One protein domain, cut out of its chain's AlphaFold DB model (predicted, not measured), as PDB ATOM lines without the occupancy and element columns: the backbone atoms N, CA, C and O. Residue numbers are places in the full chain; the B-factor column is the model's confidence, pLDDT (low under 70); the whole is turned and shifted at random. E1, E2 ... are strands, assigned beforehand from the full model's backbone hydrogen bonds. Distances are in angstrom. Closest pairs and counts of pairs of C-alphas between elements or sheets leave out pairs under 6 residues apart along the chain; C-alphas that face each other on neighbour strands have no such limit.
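This is residues 923 to 1024 of the 1217 residues of an uncharacterized protein of Candidatus Lokiarchaeota archaeon (UniProt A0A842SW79). Look for an elongated, partly formed sandwich: a strongly twisted, curled sheet of five strands, with the small two-strand sheet E3 and E5 face to face with part of it. The long strands E1, E2 and E6 run along the length, short E4 and E7 sit at opposite ends, and the long link of residues 1000 to 1020 runs back from E6 to E7. The printed part has 102 residues, with no named helix and seven named strands, E1 to E7 in chain order; the large sheet has the order E4, E6, E2, E1, E7 and is mixed, and the small one is antiparallel. The class is all strand, though under half of the residues, 49 of 102, are in named elements. The whole is compact, with a radius of gyration of the C-alphas of 14.7 A, and spans 45 by 23 by 22 A, only just a rod.

Begin with inner strands E2, residues 940 to 949, and E6, residues 990 to 999: they are antiparallel at 155 degrees, with N 943 and O 995 2.8 A apart. On the other side of E2 find E1, residues 923 to 930, its antiparallel neighbour and hairpin partner at 159 degrees; N 927 and O 946 are 3.0 A apart. Edge strand E7, residues 1021 to 1024, is parallel to E1 at 53 degrees, with N 924 and O 1022 at 2.8 A. The pairing is staggered: E1 pairs with E7 over residues 923 to 924 and with E2 over 924 to 930. At the other edge, E4, residues 971 to 973, is antiparallel to E6 at 120 degrees, with N 972 and O 998 at 2.8 A. In the second sheet, E3, residues 957 to 963, and E5, residues 979 to 985, are antiparallel at 165 degrees, with N 960 and O 982 at 2.9 A. The two sheets form a sandwich, two sheets face to face, their facing parts 8.9 A centre to centre and their strands at 32 degrees. E3 and E6 are apart.

Find C-alpha 923 at (121.050, 89.263, 135.064); from there E1 runs 23.5 A to Leu 930. E2 covers 29.3 A, E6 27.6 A, E3 17.5 A and E5 16.8 A. E4 is 6.3 A long from C-alpha 971 at (107.690, 67.541, 121.120). E7 runs 9.4 A to C-alpha 1024 at (115.000, 88.255, 134.787).

The C-alphas farthest apart, of Gly 954 and Asp 1001, are 45.7 A apart. The printed part has no cut. The link E6 to E7 is long, with 21 residues. Mean pLDDT of the printed part is 81.7; look for values under 70 at residues 975 to 978 and 1014 to 1019 of this model.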
ATOM      1  N   GLN A 923     122.385  89.443 135.626       80.69
ATOM      2  CA  GLN A 923     121.050  89.263 135.064       80.69
ATOM      3  C   GLN A 923     121.130  88.688 133.654       80.69
ATOM      4  O   GLN A 923     121.868  89.198 132.809       80.69
ATOM      5  N   ILE A 924     120.342  87.654 133.383       85.06
ATOM      6  CA  ILE A 924     120.206  87.067 132.054       85.06
ATOM      7  C   ILE A 924     118.759  87.113 131.578       85.06
ATOM      8  O   ILE A 924     117.815  86.879 132.333       85.06
ATOM      9  N   LYS A 925     118.594  87.403 130.290       89.00
ATOM     10  CA  LYS A 925     117.319  87.319 129.588       89.00
ATOM     11  C   LYS A 925     117.372  86.189 128.570       89.00
ATOM     12  O   LYS A 925     118.283  86.141 127.742       89.00
ATOM     13  N   LEU A 926     116.382  85.306 128.635       88.44
ATOM     14  CA  LEU A 926     116.231  84.154 127.758       88.44
ATOM     15  C   LEU A 926     115.040  84.401 126.835       88.44
ATOM     16  O   LEU A 926     113.920  84.596 127.298       88.44
ATOM     17  N   ASN A 927     115.278  84.397 125.526       90.69
ATOM     18  CA  ASN A 927     114.202  84.475 124.540       90.69
ATOM     19  C   ASN A 927     114.388  83.380 123.509       90.69
ATOM     20  O   ASN A 927     115.489  83.201 122.984       90.69
ATOM     21  N   TYR A 928     113.301  82.741 123.113       89.31
ATOM     22  CA  TYR A 928     113.345  81.810 122.005       89.31
ATOM     23  C   TYR A 928     112.843  82.437 120.706       89.31
ATOM     24  O   TYR A 928     111.877  83.194 120.691       89.31
ATOM     25  N   ASN A 929     113.456  82.045 119.592       90.06
ATOM     26  CA  ASN A 929     112.967  82.336 118.249       90.06
ATOM     27  C   ASN A 929     112.641  81.028 117.522       90.06
ATOM     28  O   ASN A 929     113.454  80.107 117.502       90.06
ATOM     29  N   LEU A 930     111.481  80.960 116.873       89.19
ATOM     30  CA  LEU A 930     111.095  79.815 116.043       89.19
ATOM     31  C   LEU A 930     111.519  80.013 114.593       89.19
ATOM     32  O   LEU A 930     111.250  81.061 114.005       89.19
ATOM     33  N   SER A 931     112.086  78.974 113.978       87.44
ATOM     34  CA  SER A 931     112.320  78.961 112.529       87.44
ATOM     35  C   SER A 931     111.014  78.864 111.732       87.44
ATOM     36  O   SER A 931     110.898  79.448 110.657       87.44
ATOM     37  N   ASN A 932     110.031  78.123 112.256       85.44
ATOM     38  CA  ASN A 932     108.692  77.970 111.696       85.44
ATOM     39  C   ASN A 932     107.664  78.047 112.844       85.44
ATOM     40  O   ASN A 932     107.698  77.189 113.722       85.44
ATOM     41  N   PRO A 933     106.750  79.036 112.869       83.25
ATOM     42  CA  PRO A 933     105.728  79.134 113.911       83.25
ATOM     43  C   PRO A 933     104.578  78.127 113.740       83.25
ATOM     44  O   PRO A 933     103.781  77.975 114.659       83.25
ATOM     45  N   ASN A 934     104.457  77.457 112.584       84.88
ATOM     46  CA  ASN A 934     103.380  76.508 112.271       84.88
ATOM     47  C   ASN A 934     103.912  75.195 111.645       84.88
ATOM     48  O   ASN A 934     103.515  74.853 110.525       84.88
ATOM     49  N   PRO A 935     104.816  74.466 112.324       86.75
ATOM     50  CA  PRO A 935     105.308  73.182 111.847       86.75
ATOM     51  C   PRO A 935     104.166  72.165 111.759       86.75
ATOM     52  O   PRO A 935     103.293  72.095 112.632       86.75
ATOM     53  N   GLN A 936     104.167  71.376 110.691       82.81
ATOM     54  CA  GLN A 936     103.256  70.257 110.496       82.81
ATOM     55  C   GLN A 936     103.636  69.073 111.392       82.81
ATOM     56  O   GLN A 936     104.742  68.982 111.926       82.81
ATOM     57  N   ILE A 937     102.706  68.133 111.563       84.88
ATOM     58  CA  ILE A 937     102.998  66.874 112.255       84.88
ATOM     59  C   ILE A 937     104.075  66.116 111.460       84.88
ATOM     60  O   ILE A 937     103.985  65.991 110.241       84.88
ATOM     61  N   SER A 938     105.084  65.618 112.173       83.81
ATOM     62  CA  SER A 938     106.322  65.003 111.683       83.81
ATOM     63  C   SER A 938     107.284  65.953 110.951       83.81
ATOM     64  O   SER A 938     108.219  65.489 110.296       83.81
ATOM     65  N   GLU A 939     107.079  67.270 111.044       81.88
ATOM     66  CA  GLU A 939     108.016  68.270 110.527       81.88
ATOM     67  C   GLU A 939     109.115  68.571 111.555       81.88
ATOM     68  O   GLU A 939     108.838  68.815 112.732       81.88
ATOM     69  N   LEU A 940     110.367  68.593 111.086       89.06
ATOM     70  CA  LEU A 940     111.506  69.067 111.866       89.06
ATOM     71  C   LEU A 940     111.598  70.586 111.781       89.06
ATOM     72  O   LEU A 940     111.608  71.150 110.686       89.06
ATOM     73  N   PHE A 941     111.731  71.241 112.924       90.12
ATOM     74  CA  PHE A 941     111.919  72.684 113.003       90.12
ATOM     75  C   PHE A 941     112.916  73.031 114.109       90.12
ATOM     76  O   PHE A 941     113.147  72.246 115.028       90.12
ATOM     77  N   ASN A 942     113.514  74.217 114.012       89.56
ATOM     78  CA  ASN A 942     114.516  74.673 114.963       89.56
ATOM     79  C   ASN A 942     113.934  75.759 115.867       89.56
ATOM     80  O   ASN A 942     113.269  76.691 115.403       89.56
ATOM     81  N   ILE A 943     114.250  75.659 117.150       89.81
ATOM     82  CA  ILE A 943     114.097  76.726 118.128       89.81
ATOM     83  C   ILE A 943     115.491  77.276 118.425       89.81
ATOM     84  O   ILE A 943     116.386  76.537 118.824       89.81
ATOM     85  N   THR A 944     115.684  78.575 118.237       90.44
ATOM     86  CA  THR A 944     116.910  79.279 118.619       90.44
ATOM     87  C   THR A 944     116.721  79.883 120.005       90.44
ATOM     88  O   THR A 944     115.950  80.830 120.152       90.44
ATOM     89  N   LEU A 945     117.423  79.366 121.012       90.38
ATOM     90  CA  LEU A 945     117.521  79.984 122.332       90.38
ATOM     91  C   LEU A 945     118.535  81.130 122.268       90.38
ATOM     92  O   LEU A 945     119.700  80.892 121.960       90.38
ATOM     93  N   ASN A 946     118.102  82.355 122.559       91.00
ATOM     94  CA  ASN A 946     118.968  83.521 122.703       91.00
ATOM     95  C   ASN A 946     119.155  83.835 124.185       91.00
ATOM     96  O   ASN A 946     118.184  84.109 124.891       91.00
ATOM     97  N   LEU A 947     120.409  83.857 124.616       90.75
ATOM     98  CA  LEU A 947     120.831  84.248 125.950       90.75
ATOM     99  C   LEU A 947     121.458  85.643 125.877       90.75
ATOM    100  O   LEU A 947     122.482  85.833 125.219       90.75
ATOM    101  N   HIS A 948     120.849  86.615 126.551       91.44
ATOM    102  CA  HIS A 948     121.317  88.000 126.627       91.44
ATOM    103  C   HIS A 948     121.819  88.309 128.038       91.44
ATOM    104  O   HIS A 948     121.051  88.226 128.994       91.44
ATOM    105  N   ASN A 949     123.094  88.690 128.175       88.50
ATOM    106  CA  ASN A 949     123.629  89.199 129.441       88.50
ATOM    107  C   ASN A 949     123.168  90.645 129.654       88.50
ATOM    108  O   ASN A 949     123.685  91.566 129.021       88.50
ATOM    109  N   MET A 950     122.206  90.831 130.552       84.56
ATOM    110  CA  MET A 950     121.679  92.129 130.976       84.56
ATOM    111  C   MET A 950     122.307  92.626 132.287       84.56
ATOM    112  O   MET A 950     121.885  93.654 132.809       84.56
ATOM    113  N   GLY A 951     123.316  91.919 132.813       75.12
ATOM    114  CA  GLY A 951     124.058  92.325 134.003       75.12
ATOM    115  C   GLY A 951     124.788  93.666 133.827       75.12
ATOM    116  O   GLY A 951     124.835  94.202 132.725       75.12
ATOM    117  N   PRO A 952     125.365  94.236 134.895       70.94
ATOM    118  CA  PRO A 952     126.029  95.539 134.846       70.94
ATOM    119  C   PRO A 952     127.299  95.560 133.968       70.94
ATOM    120  O   PRO A 952     127.919  94.530 133.690       70.94
ATOM    121  N   ILE A 953     127.721  96.760 133.538       74.69
ATOM    122  CA  ILE A 953     128.941  96.954 132.730       74.69
ATOM    123  C   ILE A 953     130.151  96.351 133.461       74.69
ATOM    124  O   ILE A 953     130.401  96.678 134.618       74.69
ATOM    125  N   GLY A 954     130.930  95.513 132.766       71.31
ATOM    126  CA  GLY A 954     132.135  94.866 133.310       71.31
ATOM    127  C   GLY A 954     131.915  93.472 133.911       71.31
ATOM    128  O   GLY A 954     132.885  92.853 134.347       71.31
ATOM    129  N   PHE A 955     130.680  92.954 133.894       75.00
ATOM    130  CA  PHE A 955     130.309  91.658 134.475       75.00
ATOM    131  C   PHE A 955     130.024  90.603 133.412       75.00
ATOM    132  O   PHE A 955     128.880  90.314 133.067       75.00
ATOM    133  N   ASN A 956     131.097  90.005 132.900       77.75
ATOM    134  CA  ASN A 956     131.004  88.911 131.938       77.75
ATOM    135  C   ASN A 956     130.655  87.590 132.646       77.75
ATOM    136  O   ASN A 956     131.136  87.311 133.751       77.75
ATOM    137  N   ILE A 957     129.861  86.749 131.985       78.19
ATOM    138  CA  ILE A 957     129.550  85.394 132.450       78.19
ATOM    139  C   ILE A 957     130.554  84.438 131.799       78.19
ATOM    140  O   ILE A 957     130.592  84.295 130.580       78.19
ATOM    141  N   SER A 958     131.424  83.839 132.617       74.94
ATOM    142  CA  SER A 958     132.530  82.988 132.156       74.94
ATOM    143  C   SER A 958     132.036  81.693 131.512       74.94
ATOM    144  O   SER A 958     132.500  81.329 130.436       74.94
ATOM    145  N   GLU A 959     131.086  81.034 132.167       78.06
ATOM    146  CA  GLU A 959     130.434  79.812 131.715       78.06
ATOM    147  C   GLU A 959     129.022  79.772 132.306       78.06
ATOM    148  O   GLU A 959     128.812  80.287 133.410       78.06
ATOM    149  N   LEU A 960     128.080  79.242 131.531       79.69
ATOM    150  CA  LEU A 960     126.709  78.959 131.928       79.69
ATOM    151  C   LEU A 960     126.218  77.749 131.134       79.69
ATOM    152  O   LEU A 960     126.305  77.758 129.903       79.69
ATOM    153  N   SER A 961     125.694  76.733 131.804       79.62
ATOM    154  CA  SER A 961     125.209  75.512 131.168       79.62
ATOM    155  C   SER A 961     123.729  75.247 131.441       79.62
ATOM    156  O   SER A 961     123.215  75.506 132.526       79.62
ATOM    157  N   PHE A 962     123.032  74.734 130.425       78.56
ATOM    158  CA  PHE A 962     121.639  74.294 130.528       78.56
ATOM    159  C   PHE A 962     121.500  72.864 130.025       78.56
ATOM    160  O   PHE A 962     122.057  72.512 128.982       78.56
ATOM    161  N   ASN A 963     120.706  72.060 130.726       78.88
ATOM    162  CA  ASN A 963     120.314  70.744 130.248       78.88
ATOM    163  C   ASN A 963     119.017  70.837 129.436       78.88
ATOM    164  O   ASN A 963     118.174  71.708 129.633       78.88
ATOM    165  N   SER A 964     118.880  69.943 128.468       78.38
ATOM    166  CA  SER A 964     117.653  69.758 127.704       78.38
ATOM    167  C   SER A 964     117.610  68.297 127.313       78.38
ATOM    168  O   SER A 964     118.085  67.956 126.239       78.38
ATOM    169  N   ARG A 965     117.125  67.415 128.182       78.00
ATOM    170  CA  ARG A 965     116.797  66.019 127.841       78.00
ATOM    171  C   ARG A 965     115.291  65.798 127.843       78.00
ATOM    172  O   ARG A 965     114.823  64.867 127.188       78.00
ATOM    173  N   ASP A 966     114.551  66.679 128.504       82.44
ATOM    174  CA  ASP A 966     113.103  66.615 128.621       82.44
ATOM    175  C   ASP A 966     112.384  66.655 127.268       82.44
ATOM    176  O   ASP A 966     112.765  67.342 126.316       82.44
ATOM    177  N   ARG A 967     111.281  65.920 127.220       87.69
ATOM    178  CA  ARG A 967     110.291  65.861 126.156       87.69
ATOM    179  C   ARG A 967     108.999  66.446 126.712       87.69
ATOM    180  O   ARG A 967     108.351  65.839 127.564       87.69
ATOM    181  N   TYR A 968     108.601  67.597 126.183       88.81
ATOM    182  CA  TYR A 968     107.361  68.269 126.566       88.81
ATOM    183  C   TYR A 968     106.216  67.811 125.660       88.81
ATOM    184  O   TYR A 968     106.098  68.207 124.497       88.81
ATOM    185  N   GLY A 969     105.381  66.922 126.194       87.69
ATOM    186  CA  GLY A 969     104.285  66.280 125.483       87.69
ATOM    187  C   GLY A 969     104.782  65.519 124.262       87.69
ATOM    188  O   GLY A 969     105.581  64.591 124.346       87.69
ATOM    189  N   ASP A 970     104.309  65.936 123.096       88.25
ATOM    190  CA  ASP A 970     104.608  65.306 121.814       88.25
ATOM    191  C   ASP A 970     105.699  66.063 121.027       88.25
ATOM    192  O   ASP A 970     105.734  66.006 119.794       88.25
ATOM    193  N   LEU A 971     106.518  66.881 121.707       88.69
ATOM    194  CA  LEU A 971     107.690  67.541 121.120       88.69
ATOM    195  C   LEU A 971     108.895  66.645 121.356       88.69
ATOM    196  O   LEU A 971     109.396  66.580 122.473       88.69
ATOM    197  N   GLU A 972     109.345  65.958 120.312       88.00
ATOM    198  CA  GLU A 972     110.508  65.080 120.361       88.00
ATOM    199  C   GLU A 972     111.771  65.843 119.953       88.00
ATOM    200  O   GLU A 972     111.940  66.185 118.779       88.00
ATOM    201  N   PRO A 973     112.671  66.130 120.892       85.12
ATOM    202  CA  PRO A 973     113.951  66.738 120.574       85.12
ATOM    203  C   PRO A 973     114.889  65.745 119.878       85.12
ATOM    204  O   PRO A 973     114.982  64.575 120.249       85.12
ATOM    205  N   ILE A 974     115.609  66.220 118.858       83.19
ATOM    206  CA  ILE A 974     116.612  65.436 118.127       83.19
ATOM    207  C   ILE A 974     117.995  65.883 118.594       83.19
ATOM    208  O   ILE A 974     118.529  66.893 118.132       83.19
ATOM    209  N   TYR A 975     118.566  65.135 119.537       67.56
ATOM    210  CA  TYR A 975     119.834  65.483 120.175       67.56
ATOM    211  C   TYR A 975     121.052  64.914 119.437       67.56
ATOM    212  O   TYR A 975     121.094  63.728 119.117       67.56
ATOM    213  N   ASN A 976     122.092  65.742 119.282       57.56
ATOM    214  CA  ASN A 976     123.485  65.281 119.160       57.56
ATOM    215  C   ASN A 976     124.246  65.411 120.504       57.56
ATOM    216  O   ASN A 976     125.241  64.723 120.708       57.56
ATOM    217  N   THR A 977     123.778  66.287 121.406       60.22
ATOM    218  CA  THR A 977     124.343  66.639 122.728       60.22
ATOM    219  C   THR A 977     123.212  67.045 123.676       60.22
ATOM    220  O   THR A 977     122.247  67.659 123.225       60.22
ATOM    221  N   THR A 978     123.322  66.723 124.969       69.06
ATOM    222  CA  THR A 978     122.255  66.921 125.976       69.06
ATOM    223  C   THR A 978     122.430  68.147 126.879       69.06
ATOM    224  O   THR A 978     121.514  68.478 127.631       69.06
ATOM    225  N   SER A 979     123.590  68.805 126.819       76.50
ATOM    226  CA  SER A 979     123.911  70.019 127.570       76.50
ATOM    227  C   SER A 979     124.382  71.129 126.626       76.50
ATOM    228  O   SER A 979     125.062  70.877 125.625       76.50
ATOM    229  N   PHE A 980     123.994  72.361 126.940       79.81
ATOM    230  CA  PHE A 980     124.301  73.564 126.178       79.81
ATOM    231  C   PHE A 980     125.167  74.499 127.017       79.81
ATOM    232  O   PHE A 980     124.662  75.093 127.965       79.81
ATOM    233  N   ASN A 981     126.444  74.659 126.654       82.06
ATOM    234  CA  ASN A 981     127.373  75.528 127.377       82.06
ATOM    235  C   ASN A 981     127.560  76.854 126.630       82.06
ATOM    236  O   ASN A 981     128.008  76.885 125.481       82.06
ATOM    237  N   PHE A 982     127.263  77.952 127.309       82.19
ATOM    238  CA  PHE A 982     127.596  79.310 126.911       82.19
ATOM    239  C   PHE A 982     128.896  79.707 127.603       82.19
ATOM    240  O   PHE A 982     129.004  79.596 128.819       82.19
ATOM    241  N   THR A 983     129.892  80.174 126.850       84.94
ATOM    242  CA  THR A 983     131.188  80.589 127.410       84.94
ATOM    243  C   THR A 983     131.492  82.032 127.036       84.94
ATOM    244  O   THR A 983     131.184  82.478 125.930       84.94
ATOM    245  N   ASN A 984     132.105  82.771 127.963       82.31
ATOM    246  CA  ASN A 984     132.533  84.162 127.786       82.31
ATOM    247  C   ASN A 984     131.429  85.095 127.243       82.31
ATOM    248  O   ASN A 984     131.627  85.805 126.257       82.31
ATOM    249  N   LEU A 985     130.260  85.105 127.884       84.12
ATOM    250  CA  LEU A 985     129.171  86.013 127.533       84.12
ATOM    251  C   LEU A 985     129.460  87.417 128.088       84.12
ATOM    252  O   LEU A 985     129.280  87.702 129.277       84.12
ATOM    253  N   GLU A 986     129.942  88.298 127.214       86.25
ATOM    254  CA  GLU A 986     130.272  89.684 127.547       86.25
ATOM    255  C   GLU A 986     129.039  90.508 127.943       86.25
ATOM    256  O   GLU A 986     127.906  90.176 127.579       86.25
ATOM    257  N   TYR A 987     129.258  91.603 128.676       84.19
ATOM    258  CA  TYR A 987     128.215  92.584 128.988       84.19
ATOM    259  C   TYR A 987     127.409  92.980 127.741       84.19
ATOM    260  O   TYR A 987     127.977  93.373 126.720       84.19
ATOM    261  N   ASN A 988     126.079  92.917 127.848       85.62
ATOM    262  CA  ASN A 988     125.135  93.286 126.792       85.62
ATOM    263  C   ASN A 988     125.309  92.508 125.471       85.62
ATOM    264  O   ASN A 988     124.815  92.937 124.426       85.62
ATOM    265  N   SER A 989     126.004  91.367 125.500       89.38
ATOM    266  CA  SER A 989     126.132  90.470 124.353       89.38
ATOM    267  C   SER A 989     125.021  89.421 124.341       89.38
ATOM    268  O   SER A 989     124.440  89.084 125.378       89.38
ATOM    269  N   ILE A 990     124.714  88.923 123.142       91.19
ATOM    270  CA  ILE A 990     123.722  87.874 122.914       91.19
ATOM    271  C   ILE A 990     124.444  86.683 122.291       91.19
ATOM    272  O   ILE A 990     125.081  86.828 121.247       91.19
ATOM    273  N   GLN A 991     124.324  85.514 122.909       91.75
ATOM    274  CA  GLN A 991     124.728  84.241 122.314       91.75
ATOM    275  C   GLN A 991     123.489  83.403 122.012       91.75
ATOM    276  O   GLN A 991     122.445  83.576 122.642       91.75
ATOM    277  N   ASN A 992     123.588  82.511 121.028       90.94
ATOM    278  CA  ASN A 992     122.465  81.682 120.628       90.94
ATOM    279  C   ASN A 992     122.846  80.229 120.357       90.94
ATOM    280  O   ASN A 992     123.953  79.919 119.920       90.94
ATOM    281  N   ILE A 993     121.898  79.338 120.631       88.50
ATOM    282  CA  ILE A 993     122.013  77.898 120.402       88.50
ATOM    283  C   ILE A 993     120.722  77.409 119.747       88.50
ATOM    284  O   ILE A 993     119.631  77.864 120.085       88.50
ATOM    285  N   ASN A 994     120.848  76.493 118.787       88.38
ATOM    286  CA  ASN A 994     119.710  75.910 118.083       88.38
ATOM    287  C   ASN A 994     119.370  74.530 118.645       88.38
ATOM    288  O   ASN A 994     120.235  73.662 118.734       88.38
ATOM    289  N   ILE A 995     118.090  74.331 118.938       87.44
ATOM    290  CA  ILE A 995     117.488  73.072 119.362       87.44
ATOM    291  C   ILE A 995     116.581  72.598 118.228       87.44
ATOM    292  O   ILE A 995     115.670  73.319 117.818       87.44
ATOM    293  N   THR A 996     116.826  71.399 117.707       89.12
ATOM    294  CA  THR A 996     115.988  70.796 116.662       89.12
ATOM    295  C   THR A 996     114.902  69.946 117.310       89.12
ATOM    296  O   THR A 996     115.214  69.017 118.056       89.12
ATOM    297  N   LEU A 997     113.638  70.231 117.003       89.94
ATOM    298  CA  LEU A 997     112.479  69.503 117.513       89.94
ATOM    299  C   LEU A 997     111.674  68.860 116.377       89.94
ATOM    300  O   LEU A 997     111.616  69.373 115.258       89.94
ATOM    301  N   ASN A 998     111.009  67.754 116.700       89.81
ATOM    302  CA  ASN A 998     110.033  67.059 115.873       89.81
ATOM    303  C   ASN A 998     108.656  67.103 116.545       89.81
ATOM    304  O   ASN A 998     108.506  66.741 117.712       89.81
ATOM    305  N   LYS A 999     107.628  67.524 115.807       87.94
ATOM    306  CA  LYS A 999     106.249  67.580 116.307       87.94
ATOM    307  C   LYS A 999     105.507  66.282 115.988       87.94
ATOM    308  O   LYS A 999     105.139  66.082 114.838       87.94
ATOM    309  N   THR A1000     105.216  65.414 116.958       88.19
ATOM    310  CA  THR A1000     104.527  64.131 116.679       88.19
ATOM    311  C   THR A1000     103.001  64.182 116.785       88.19
ATOM    312  O   THR A1000     102.331  63.341 116.189       88.19
ATOM    313  N   ASP A1001     102.429  65.168 117.482       87.81
ATOM    314  CA  ASP A1001     100.975  65.345 117.604       87.81
ATOM    315  C   ASP A1001     100.586  66.834 117.756       87.81
ATOM    316  O   ASP A1001     101.420  67.741 117.709       87.81
ATOM    317  N   TRP A1002      99.298  67.138 117.916       82.50
ATOM    318  CA  TRP A1002      98.809  68.497 118.125       82.50
ATOM    319  C   TRP A1002      99.208  69.065 119.488       82.50
ATOM    320  O   TRP A1002      99.545  70.247 119.544       82.50
ATOM    321  N   LYS A1003      99.256  68.227 120.539       80.94
ATOM    322  CA  LYS A1003      99.619  68.607 121.920       80.94
ATOM    323  C   LYS A1003     101.047  69.136 122.061       80.94
ATOM    324  O   LYS A1003     101.342  69.831 123.025       80.94
ATOM    325  N   SER A1004     101.911  68.906 121.072       81.31
ATOM    326  CA  SER A1004     103.234  69.532 120.948       81.31
ATOM    327  C   SER A1004     103.164  71.010 120.535       81.31
ATOM    328  O   SER A1004     103.808  71.436 119.575       81.31
ATOM    329  N   TYR A1005     102.272  71.787 121.138       87.50
ATOM    330  CA  TYR A1005     102.097  73.200 120.810       87.50
ATOM    331  C   TYR A1005     102.822  74.124 121.785       87.50
ATOM    332  O   TYR A1005     102.817  75.327 121.577       87.50
ATOM    333  N   TYR A1006     103.408  73.610 122.860       89.50
ATOM    334  CA  TYR A1006     103.995  74.443 123.901       89.50
ATOM    335  C   TYR A1006     105.342  73.887 124.324       89.50
ATOM    336  O   TYR A1006     105.479  72.689 124.572       89.50
ATOM    337  N   TYR A1007     106.317  74.784 124.377       89.56
ATOM    338  CA  TYR A1007     107.631  74.538 124.939       89.56
ATOM    339  C   TYR A1007     107.810  75.524 126.103       89.56
ATOM    340  O   TYR A1007     107.617  76.729 125.894       89.56
ATOM    341  N   PRO A1008     108.086  75.038 127.321       88.19
ATOM    342  CA  PRO A1008     108.113  75.871 128.518       88.19
ATOM    343  C   PRO A1008     109.303  76.846 128.518       88.19
ATOM    344  O   PRO A1008     110.242  76.678 127.739       88.19
ATOM    345  N   PRO A1009     109.275  77.880 129.377       87.69
ATOM    346  CA  PRO A1009     110.436  78.719 129.609       87.69
ATOM    347  C   PRO A1009     111.474  77.966 130.452       87.69
ATOM    348  O   PRO A1009     111.117  77.156 131.305       87.69
ATOM    349  N   ILE A1010     112.753  78.284 130.260       84.62
ATOM    350  CA  ILE A1010     113.814  77.895 131.199       84.62
ATOM    351  C   ILE A1010     113.747  78.832 132.407       84.62
ATOM    352  O   ILE A1010     113.859  80.049 132.235       84.62
ATOM    353  N   ASN A1011     113.577  78.281 133.604       77.69
ATOM    354  CA  ASN A1011     113.537  79.040 134.862       77.69
ATOM    355  C   ASN A1011     114.666  78.665 135.836       77.69
ATOM    356  O   ASN A1011     114.844  79.327 136.853       77.69
ATOM    357  N   PHE A1012     115.427  77.631 135.496       74.31
ATOM    358  CA  PHE A1012     116.445  77.041 136.341       74.31
ATOM    359  C   PHE A1012     117.764  76.981 135.577       74.31
ATOM    360  O   PHE A1012     117.808  76.671 134.381       74.31
ATOM    361  N   ILE A1013     118.840  77.316 136.274       70.25
ATOM    362  CA  ILE A1013     120.212  77.127 135.823       70.25
ATOM    363  C   ILE A1013     120.720  75.967 136.676       70.25
ATOM    364  O   ILE A1013     120.637  76.034 137.887       70.25
ATOM    365  N   GLY A1014     121.168  74.877 136.060       56.75
ATOM    366  CA  GLY A1014     121.695  73.723 136.796       56.75
ATOM    367  C   GLY A1014     123.208  73.803 136.974       56.75
ATOM    368  O   GLY A1014     123.882  72.815 136.681       56.75
ATOM    369  N   ASP A1015     123.753  74.974 137.324       53.03
ATOM    370  CA  ASP A1015     125.188  75.264 137.216       53.03
ATOM    371  C   ASP A1015     125.811  75.788 138.527       53.03
ATOM    372  O   ASP A1015     125.168  76.286 139.441       53.03
ATOM    373  N   ILE A1016     127.138  75.732 138.587       50.47
ATOM    374  CA  ILE A1016     128.082  76.072 139.663       50.47
ATOM    375  C   ILE A1016     127.908  77.495 140.266       50.47
ATOM    376  O   ILE A1016     128.642  77.843 141.194       50.47
ATOM    377  N   LYS A1017     127.002  78.349 139.756       53.78
ATOM    378  CA  LYS A1017     126.914  79.795 140.069       53.78
ATOM    379  C   LYS A1017     125.501  80.359 140.275       53.78
ATOM    380  O   LYS A1017     125.345  81.585 140.158       53.78
ATOM    381  N   ASP A1018     124.505  79.533 140.579       59.25
ATOM    382  CA  ASP A1018     123.095  79.950 140.678       59.25
ATOM    383  C   ASP A1018     122.869  81.146 141.616       59.25
ATOM    384  O   ASP A1018     122.112  82.051 141.281       59.25
ATOM    385  N   ARG A1019     123.631  81.265 142.716       63.31
ATOM    386  CA  ARG A1019     123.502  82.415 143.636       63.31
ATOM    387  C   ARG A1019     123.884  83.749 142.998       63.31
ATOM    388  O   ARG A1019     123.391  84.794 143.387       63.31
ATOM    389  N   THR A1020     124.767  83.753 142.002       71.38
ATOM    390  CA  THR A1020     125.286  85.001 141.409       71.38
ATOM    391  C   THR A1020     124.620  85.386 140.092       71.38
ATOM    392  O   THR A1020     124.990  86.419 139.525       71.38
ATOM    393  N   THR A1021     123.671  84.584 139.591       75.00
ATOM    394  CA  THR A1021     123.019  84.793 138.290       75.00
ATOM    395  C   THR A1021     121.503  84.662 138.404       75.00
ATOM    396  O   THR A1021     121.005  83.681 138.926       75.00
ATOM    397  N   GLN A1022     120.760  85.625 137.862       77.12
ATOM    398  CA  GLN A1022     119.301  85.649 137.890       77.12
ATOM    399  C   GLN A1022     118.730  85.669 136.474       77.12
ATOM    400  O   GLN A1022     119.120  86.497 135.646       77.12
ATOM    401  N   ILE A1023     117.738  84.818 136.218       79.88
ATOM    402  CA  ILE A1023     116.892  84.914 135.027       79.88
ATOM    403  C   ILE A1023     115.834  85.993 135.282       79.88
ATOM    404  O   ILE A1023     114.922  85.807 136.077       79.88
ATOM    405  N   ILE A1024     115.953  87.141 134.613       78.50
ATOM    406  CA  ILE A1024     115.000  88.255 134.787       78.50
ATOM    407  C   ILE A1024     113.728  88.093 133.953       78.50
ATOM    408  O   ILE A1024     112.693  88.677 134.269       78.50
TER     409      ILE A1024